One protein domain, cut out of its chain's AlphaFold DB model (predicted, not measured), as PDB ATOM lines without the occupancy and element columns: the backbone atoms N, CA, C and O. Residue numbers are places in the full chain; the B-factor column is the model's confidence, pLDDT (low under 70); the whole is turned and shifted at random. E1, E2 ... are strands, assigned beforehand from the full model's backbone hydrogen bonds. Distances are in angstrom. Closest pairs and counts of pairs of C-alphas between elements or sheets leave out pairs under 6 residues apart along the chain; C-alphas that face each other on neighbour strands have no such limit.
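AT A GLANCE: This is residues 196 to 260 of the 260 residues of an uncharacterized protein of Deinococcus cellulosilyticus NBRC 106333 = KACC 11606 (UniProt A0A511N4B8). Two small sheets of three strands each stand face to face as a sandwich, E1, E5 and E3 making one layer and E4, E2 and E6 the other; their strands run nearly along each other, at 9 degrees, but the layers are splayed, with best planes 44 degrees apart. The chain passes from one layer to the other at each link between named strands, and the longest such passage, residues 222 to 234, swings out past the end of E3, folds back so that residues 229 to 230 pair beside it, and then crosses to E4. The printed part has 65 residues with no named helix and six named strands, E1 to E6 in order along the chain, and its class is all strand. Across the sheets the orders are E1, E5, E3 and E4, E2, E6, both antiparallel throughout. The whole is compact, with a radius of gyration of the C-alphas of 11.9 A and spans of 35 by 24 by 16 A.

IN THESE COORDINATES: In the first sheet, the inner strand E5 holds residues 242 to 248 and is 19.7 A long from first to last C-alpha. Edge strand E3, residues 215 to 221, is 20.0 A long. The other edge strand, E1, residues 196 to 199, begins the printed part with C-alpha 196 at (153.905, 192.358, 268.362). In the second sheet, the inner strand E2 holds residues 204 to 212 and is the longest strand by residues; it runs 25.0 A, from C-alpha 204 at (164.077, 178.893, 266.794) to C-alpha 212 at (143.063, 186.909, 255.915). Edge strand E4 has three residues, 235 to 237. The other edge strand, E6, residues 254 to 259, is 16.3 A long and ends with C-alpha 259 at (155.485, 177.051, 263.237).

HOW THE PARTS SIT: E5 and E3 are antiparallel neighbours, with 159 degrees between their directions; N 217 and O 246 are 2.8 A apart and N 244 and O 219 are 2.7 A apart, both within hydrogen-bond range. On E5, E1 is also an antiparallel neighbour, at 167 degrees, with N 198 and O 243 within hydrogen-bond range at 2.8 A. Residues 219 to 220 of E3 form a short antiparallel pairing with residues 229 to 230. The two sheets face each other with 22 pairs of C-alphas within 10 A, and the facing parts are 9.9 A centre to centre. In the second sheet the pairing of E2 is staggered: its residues 204 to 206 pair with E4 and its residues 207 to 212 with E6. E2 and E4 are antiparallel at 140 degrees, and N 206 and O 235 are within hydrogen-bond range at 2.9 A. E2 and E6 are antiparallel at 155 degrees, and N 209 and O 257 are within hydrogen-bond range at 2.8 A. Between the sheets, the closest C-alphas of E4 and E5, those of Leu 237 and Leu 243, are 7.7 A apart. E2 and E5, the two inner strands, are apart, and E3 and E6 are only just apart, their closest C-alphas 8.3 A from each other.

THE WHOLE: The two C-alphas farthest apart, those of Arg 202 and Ala 251, are 35.2 A from each other. The printed part has no cut and ends at residue 260, the chain's last residue. The link from E3 to E4, with 13 residues, is long; the other four links are tight. The mean pLDDT of the printed part is 76.3, and 21 residues are under 70, among them 223 to 226 in the long link and 250 to 260, which include E6 with a mean of 62.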
ATOM      1  N   ARG A 196     153.668 193.491 267.466       75.31
ATOM      2  CA  ARG A 196     153.905 192.358 268.362       75.31
ATOM      3  C   ARG A 196     155.378 192.105 268.498       75.31
ATOM      4  O   ARG A 196     156.105 192.282 267.532       75.31
ATOM      5  N   TYR A 197     155.775 191.603 269.656       77.88
ATOM      6  CA  TYR A 197     157.152 191.242 269.939       77.88
ATOM      7  C   TYR A 197     157.199 189.823 270.507       77.88
ATOM      8  O   TYR A 197     156.348 189.450 271.313       77.88
ATOM      9  N   PHE A 198     158.190 189.046 270.088       76.38
ATOM     10  CA  PHE A 198     158.500 187.716 270.594       76.38
ATOM     11  C   PHE A 198     159.988 187.668 270.931       76.38
ATOM     12  O   PHE A 198     160.821 187.848 270.050       76.38
ATOM     13  N   LEU A 199     160.313 187.454 272.204       78.69
ATOM     14  CA  LEU A 199     161.684 187.247 272.665       78.69
ATOM     15  C   LEU A 199     162.001 185.752 272.595       78.69
ATOM     16  O   LEU A 199     161.332 184.945 273.240       78.69
ATOM     17  N   ALA A 200     163.019 185.392 271.827       72.81
ATOM     18  CA  ALA A 200     163.490 184.025 271.717       72.81
ATOM     19  C   ALA A 200     164.269 183.633 272.984       72.81
ATOM     20  O   ALA A 200     165.302 184.214 273.300       72.81
ATOM     21  N   ASP A 201     163.789 182.632 273.718       66.31
ATOM     22  CA  ASP A 201     164.484 182.064 274.886       66.31
ATOM     23  C   ASP A 201     165.584 181.054 274.502       66.31
ATOM     24  O   ASP A 201     166.450 180.722 275.309       66.31
ATOM     25  N   ARG A 202     165.559 180.568 273.260       66.62
ATOM     26  CA  ARG A 202     166.516 179.634 272.662       66.62
ATOM     27  C   ARG A 202     166.534 179.806 271.144       66.62
ATOM     28  O   ARG A 202     165.846 180.670 270.609       66.62
ATOM     29  N   THR A 203     167.271 178.953 270.440       79.81
ATOM     30  CA  THR A 203     167.249 178.950 268.976       79.81
ATOM     31  C   THR A 203     165.912 178.451 268.415       79.81
ATOM     32  O   THR A 203     165.493 177.331 268.714       79.81
ATOM     33  N   TYR A 204     165.280 179.250 267.551       78.81
ATOM     34  CA  TYR A 204     164.077 178.893 266.794       78.81
ATOM     35  C   TYR A 204     164.323 179.005 265.288       78.81
ATOM     36  O   TYR A 204     164.997 179.929 264.834       78.81
ATOM     37  N   THR A 205     163.702 178.112 264.518       85.44
ATOM     38  CA  THR A 205     163.563 178.225 263.061       85.44
ATOM     39  C   THR A 205     162.077 178.307 262.767       85.44
ATOM     40  O   THR A 205     161.386 177.312 262.886       85.44
ATOM     41  N   LEU A 206     161.560 179.489 262.441       79.12
ATOM     42  CA  LEU A 206     160.119 179.689 262.316       79.12
ATOM     43  C   LEU A 206     159.682 179.798 260.854       79.12
ATOM     44  O   LEU A 206     160.350 180.411 260.023       79.12
ATOM     45  N   THR A 207     158.497 179.290 260.554       80.00
ATOM     46  CA  THR A 207     157.762 179.558 259.315       80.00
ATOM     47  C   THR A 207     156.431 180.219 259.652       80.00
ATOM     48  O   THR A 207     155.794 179.867 260.644       80.00
ATOM     49  N   ALA A 208     156.013 181.205 258.858       71.62
ATOM     50  CA  ALA A 208     154.706 181.835 259.020       71.62
ATOM     51  C   ALA A 208     153.688 181.184 258.085       71.62
ATOM     52  O   ALA A 208     153.926 181.037 256.886       71.62
ATOM     53  N   LEU A 209     152.530 180.836 258.638       68.38
ATOM     54  CA  LEU A 209     151.319 180.564 257.884       68.38
ATOM     55  C   LEU A 209     150.378 181.753 258.062       68.38
ATOM     56  O   LEU A 209     149.934 182.035 259.174       68.38
ATOM     57  N   GLU A 210     150.089 182.454 256.971       72.31
ATOM     58  CA  GLU A 210     149.247 183.649 256.977       72.31
ATOM     59  C   GLU A 210     147.859 183.365 256.393       72.31
ATOM     60  O   GLU A 210     147.729 182.691 255.372       72.31
ATOM     61  N   GLY A 211     146.816 183.943 256.995       66.19
ATOM     62  CA  GLY A 211     145.447 183.922 256.474       66.19
ATOM     63  C   GLY A 211     144.713 185.240 256.733       66.19
ATOM     64  O   GLY A 211     144.938 185.873 257.765       66.19
ATOM     65  N   GLY A 212     143.835 185.659 255.816       69.19
ATOM     66  CA  GLY A 212     143.063 186.909 255.915       69.19
ATOM     67  C   GLY A 212     143.598 188.058 255.044       69.19
ATOM     68  O   GLY A 212     144.365 187.826 254.110       69.19
ATOM     69  N   THR A 213     143.175 189.298 255.322       64.56
ATOM     70  CA  THR A 213     143.563 190.510 254.564       64.56
ATOM     71  C   THR A 213     144.681 191.289 255.263       64.56
ATOM     72  O   THR A 213     144.912 191.111 256.453       64.56
ATOM     73  N   GLY A 214     145.394 192.151 254.532       74.12
ATOM     74  CA  GLY A 214     146.502 192.959 255.060       74.12
ATOM     75  C   GLY A 214     147.891 192.326 254.896       74.12
ATOM     76  O   GLY A 214     148.038 191.130 254.614       74.12
ATOM     77  N   THR A 215     148.919 193.151 255.081       80.50
ATOM     78  CA  THR A 215     150.333 192.802 254.896       80.50
ATOM     79  C   THR A 215     150.991 192.558 256.248       80.50
ATOM     80  O   THR A 215     150.965 193.445 257.103       80.50
ATOM     81  N   LEU A 216     151.591 191.377 256.430       80.56
ATOM     82  CA  LEU A 216     152.465 191.082 257.563       80.56
ATOM     83  C   LEU A 216     153.886 191.549 257.238       80.56
ATOM     84  O   LEU A 216     154.425 191.255 256.174       80.56
ATOM     85  N   THR A 217     154.499 192.265 258.165       87.25
ATOM     86  CA  THR A 217     155.931 192.551 258.176       87.25
ATOM     87  C   THR A 217     156.539 191.828 259.363       87.25
ATOM     88  O   THR A 217     156.004 191.880 260.471       87.25
ATOM     89  N   VAL A 218     157.637 191.124 259.109       88.06
ATOM     90  CA  VAL A 218     158.392 190.398 260.124       88.06
ATOM     91  C   VAL A 218     159.780 191.003 260.178       88.06
ATOM     92  O   VAL A 218     160.480 191.079 259.170       88.06
ATOM     93  N   GLU A 219     160.177 191.443 261.357       91.06
ATOM     94  CA  GLU A 219     161.488 192.012 261.611       91.06
ATOM     95  C   GLU A 219     162.123 191.306 262.801       91.06
ATOM     96  O   GLU A 219     161.433 190.707 263.622       91.06
ATOM     97  N   LYS A 220     163.442 191.375 262.917       89.75
ATOM     98  CA  LYS A 220     164.163 190.887 264.082       89.75
ATOM     99  C   LYS A 220     165.200 191.883 264.569       89.75
ATOM    100  O   LYS A 220     165.819 192.593 263.773       89.75
ATOM    101  N   SER A 221     165.390 191.889 265.874       90.94
ATOM    102  CA  SER A 221     166.533 192.467 266.555       90.94
ATOM    103  C   SER A 221     167.411 191.336 267.075       90.94
ATOM    104  O   SER A 221     166.893 190.365 267.630       90.94
ATOM    105  N   THR A 222     168.719 191.463 266.882       84.62
ATOM    106  CA  THR A 222     169.711 190.549 267.448       84.62
ATOM    107  C   THR A 222     170.217 191.088 268.784       84.62
ATOM    108  O   THR A 222     170.340 192.303 268.958       84.62
ATOM    109  N   ASP A 223     170.498 190.196 269.734       67.50
ATOM    110  CA  ASP A 223     171.094 190.524 271.043       67.50
ATOM    111  C   ASP A 223     170.260 191.480 271.927       67.50
ATOM    112  O   ASP A 223     170.801 192.238 272.736       67.50
ATOM    113  N   GLY A 224     168.930 191.496 271.770       57.84
ATOM    114  CA  GLY A 224     168.040 192.382 272.534       57.84
ATOM    115  C   GLY A 224     168.235 193.882 272.257       57.84
ATOM    116  O   GLY A 224     167.750 194.720 273.022       57.84
ATOM    117  N   GLY A 225     168.943 194.242 271.181       60.25
ATOM    118  CA  GLY A 225     169.154 195.629 270.777       60.25
ATOM    119  C   GLY A 225     167.850 196.339 270.387       60.25
ATOM    120  O   GLY A 225     166.870 195.725 269.976       60.25
ATOM    121  N   GLY A 226     167.811 197.669 270.474       65.62
ATOM    122  CA  GLY A 226     166.620 198.454 270.102       65.62
ATOM    123  C   GLY A 226     166.357 198.575 268.590       65.62
ATOM    124  O   GLY A 226     165.407 199.248 268.194       65.62
ATOM    125  N   SER A 227     167.195 197.979 267.736       84.62
ATOM    126  CA  SER A 227     167.131 198.118 266.275       84.62
ATOM    127  C   SER A 227     166.566 196.863 265.615       84.62
ATOM    128  O   SER A 227     167.078 195.768 265.813       84.62
ATOM    129  N   PHE A 228     165.537 197.041 264.787       89.88
ATOM    130  CA  PHE A 228     164.873 195.963 264.059       89.88
ATOM    131  C   PHE A 228     165.266 195.983 262.580       89.88
ATOM    132  O   PHE A 228     165.391 197.046 261.972       89.88
ATOM    133  N   SER A 229     165.459 194.796 262.011       91.06
ATOM    134  CA  SER A 229     165.804 194.567 260.608       91.06
ATOM    135  C   SER A 229     164.819 193.584 259.982       91.06
ATOM    136  O   SER A 229     164.370 192.662 260.660       91.06
ATOM    137  N   ALA A 230     164.466 193.763 258.708       90.38
ATOM    138  CA  ALA A 230     163.547 192.854 258.022       90.38
ATOM    139  C   ALA A 230     164.062 191.407 258.071       90.38
ATOM    140  O   ALA A 230     165.231 191.140 257.788       90.38
ATOM    141  N   ALA A 231     163.176 190.475 258.416       87.00
ATOM    142  CA  ALA A 231     163.466 189.051 258.467       87.00
ATOM    143  C   ALA A 231     162.722 188.325 257.340       87.00
ATOM    144  O   ALA A 231     161.583 188.652 257.007       87.00
ATOM    145  N   THR A 232     163.361 187.311 256.761       84.50
ATOM    146  CA  THR A 232     162.779 186.459 255.718       84.50
ATOM    147  C   THR A 232     162.587 185.041 256.238       84.50
ATOM    148  O   THR A 232     163.345 184.579 257.088       84.50
ATOM    149  N   ALA A 233     161.556 184.353 255.744       80.56
ATOM    150  CA  ALA A 233     161.309 182.966 256.115       80.56
ATOM    151  C   ALA A 233     162.361 182.031 255.467       80.56
ATOM    152  O   ALA A 233     162.699 182.239 254.297       80.56
ATOM    153  N   PRO A 234     162.841 180.985 256.170       86.56
ATOM    154  CA  PRO A 234     162.545 180.670 257.568       86.56
ATOM    155  C   PRO A 234     163.217 181.659 258.538       86.56
ATOM    156  O   PRO A 234     164.399 181.972 258.409       86.56
ATOM    157  N   TYR A 235     162.461 182.148 259.524       86.19
ATOM    158  CA  TYR A 235     162.939 183.137 260.487       86.19
ATOM    159  C   TYR A 235     163.776 182.443 261.556       86.19
ATOM    160  O   TYR A 235     163.243 181.805 262.465       86.19
ATOM    161  N   VAL A 236     165.095 182.561 261.434       89.19
ATOM    162  CA  VAL A 236     166.032 182.025 262.425       89.19
ATOM    163  C   VAL A 236     166.285 183.069 263.510       89.19
ATOM    164  O   VAL A 236     166.729 184.188 263.210       89.19
ATOM    165  N   LEU A 237     166.010 182.676 264.752       85.62
ATOM    166  CA  LEU A 237     166.212 183.458 265.969       85.62
ATOM    167  C   LEU A 237     167.176 182.711 266.885       85.62
ATOM    168  O   LEU A 237     166.989 181.516 267.102       85.62
ATOM    169  N   ALA A 238     168.180 183.395 267.419       84.50
ATOM    170  CA  ALA A 238     169.007 182.901 268.514       84.50
ATOM    171  C   ALA A 238     168.377 183.245 269.876       84.50
ATOM    172  O   ALA A 238     167.484 184.085 269.966       84.50
ATOM    173  N   ALA A 239     168.863 182.613 270.949       79.25
ATOM    174  CA  ALA A 239     168.483 183.002 272.306       79.25
ATOM    175  C   ALA A 239     168.823 184.487 272.544       79.25
ATOM    176  O   ALA A 239     169.970 184.888 272.368       79.25
ATOM    177  N   GLY A 240     167.840 185.289 272.953       72.31
ATOM    178  CA  GLY A 240     167.965 186.734 273.152       72.31
ATOM    179  C   GLY A 240     167.517 187.595 271.964       72.31
ATOM    180  O   GLY A 240     167.353 188.803 272.135       72.31
ATOM    181  N   ASP A 241     167.262 187.009 270.790       84.25
ATOM    182  CA  ASP A 241     166.714 187.751 269.651       84.25
ATOM    183  C   ASP A 241     165.257 188.154 269.909       84.25
ATOM    184  O   ASP A 241     164.486 187.425 270.538       84.25
ATOM    185  N   ILE A 242     164.843 189.301 269.368       84.50
ATOM    186  CA  ILE A 242     163.453 189.764 269.432       84.50
ATOM    187  C   ILE A 242     162.881 189.793 268.021       84.50
ATOM    188  O   ILE A 242     163.325 190.573 267.186       84.50
ATOM    189  N   LEU A 243     161.854 188.996 267.755       87.31
ATOM    190  CA  LEU A 243     161.044 189.071 266.544       87.31
ATOM    191  C   LEU A 243     159.951 190.128 266.731       87.31
ATOM    192  O   LEU A 243     159.222 190.083 267.720       87.31
ATOM    193  N   ARG A 244     159.798 191.051 265.784       87.25
ATOM    194  CA  ARG A 244     158.679 191.993 265.702       87.25
ATOM    195  C   ARG A 244     157.756 191.613 264.550       87.25
ATOM    196  O   ARG A 244     158.218 191.426 263.429       87.25
ATOM    197  N   LEU A 245     156.456 191.517 264.821       85.50
ATOM    198  CA  LEU A 245     155.419 191.356 263.802       85.50
ATOM    199  C   LEU A 245     154.595 192.633 263.730       85.50
ATOM    200  O   LEU A 245     154.065 193.088 264.743       85.50
ATOM    201  N   SER A 246     154.430 193.160 262.528       84.38
ATOM    202  CA  SER A 246     153.622 194.346 262.268       84.38
ATOM    203  C   SER A 246     152.625 194.028 261.171       84.38
ATOM    204  O   SER A 246     152.973 193.392 260.178       84.38
ATOM    205  N   VAL A 247     151.376 194.456 261.331       74.44
ATOM    206  CA  VAL A 247     150.345 194.252 260.310       74.44
ATOM    207  C   VAL A 247     149.800 195.596 259.859       74.44
ATOM    208  O   VAL A 247     149.490 196.462 260.671       74.44
ATOM    209  N   SER A 248     149.671 195.765 258.547       79.62
ATOM    210  CA  SER A 248     149.125 196.976 257.932       79.62
ATOM    211  C   SER A 248     148.061 196.643 256.885       79.62
ATOM    212  O   SER A 248     147.991 195.520 256.382       79.62
ATOM    213  N   GLY A 249     147.206 197.619 256.558       72.12
ATOM    214  CA  GLY A 249     146.215 197.483 255.481       72.12
ATOM    215  C   GLY A 249     145.069 196.509 255.778       72.12
ATOM    216  O   GLY A 249     144.580 195.844 254.867       72.12
ATOM    217  N   LEU A 250     144.650 196.392 257.042       69.38
ATOM    218  CA  LEU A 250     143.538 195.522 257.426       69.38
ATOM    219  C   LEU A 250     142.199 196.108 256.969       69.38
ATOM    220  O   LEU A 250     141.800 197.178 257.416       69.38
ATOM    221  N   ALA A 251     141.490 195.367 256.117       56.53
ATOM    222  CA  ALA A 251     140.073 195.601 255.808       56.53
ATOM    223  C   ALA A 251     139.151 194.561 256.482       56.53
ATOM    224  O   ALA A 251     137.931 194.656 256.400       56.53
ATOM    225  N   GLY A 252     139.744 193.554 257.129       64.56
ATOM    226  CA  GLY A 252     139.075 192.470 257.843       64.56
ATOM    227  C   GLY A 252     139.989 191.934 258.942       64.56
ATOM    228  O   GLY A 252     140.566 192.712 259.697       64.56
ATOM    229  N   PHE A 253     140.155 190.615 259.023       52.38
ATOM    230  CA  PHE A 253     141.066 189.985 259.979       52.38
ATOM    231  C   PHE A 253     142.358 189.512 259.300       52.38
ATOM    232  O   PHE A 253     142.358 189.191 258.111       52.38
ATOM    233  N   LYS A 254     143.435 189.407 260.084       59.28
ATOM    234  CA  LYS A 254     144.666 188.690 259.737       59.28
ATOM    235  C   LYS A 254     144.963 187.688 260.844       59.28
ATOM    236  O   LYS A 254     144.897 188.016 262.025       59.28
ATOM    237  N   THR A 255     145.308 186.479 260.443       59.09
ATOM    238  CA  THR A 255     145.788 185.400 261.307       59.09
ATOM    239  C   THR A 255     147.179 185.013 260.848       59.09
ATOM    240  O   THR A 255     147.439 184.926 259.646       59.09
ATOM    241  N   VAL A 256     148.081 184.830 261.805       60.97
ATOM    242  CA  VAL A 256     149.453 184.400 261.555       60.97
ATOM    243  C   VAL A 256     149.752 183.300 262.553       60.97
ATOM    244  O   VAL A 256     149.637 183.513 263.757       60.97
ATOM    245  N   THR A 257     150.124 182.128 262.057       64.19
ATOM    246  CA  THR A 257     150.618 181.031 262.887       64.19
ATOM    247  C   THR A 257     152.100 180.865 262.617       64.19
ATOM    248  O   THR A 257     152.495 180.625 261.476       64.19
ATOM    249  N   LEU A 258     152.915 180.988 263.662       65.38
ATOM    250  CA  LEU A 258     154.337 180.685 263.590       65.38
ATOM    251  C   LEU A 258     154.541 179.217 263.961       65.38
ATOM    252  O   LEU A 258     154.164 178.785 265.051       65.38
ATOM    253  N   LYS A 259     155.114 178.452 263.036       63.81
ATOM    254  CA  LYS A 259     155.485 177.051 263.237       63.81
ATOM    255  C   LYS A 259     156.992 176.959 263.383       63.81
ATOM    256  O   LYS A 259     157.700 177.518 262.548       63.81
ATOM    257  N   GLN A 260     157.435 176.296 264.443       65.56
ATOM    258  CA  GLN A 260     158.829 175.909 264.638       65.56
ATOM    259  C   GLN A 260     159.195 174.715 263.748       65.56
ATOM    260  O   GLN A 260     158.260 173.973 263.372       65.56
TER     261      GLN A 260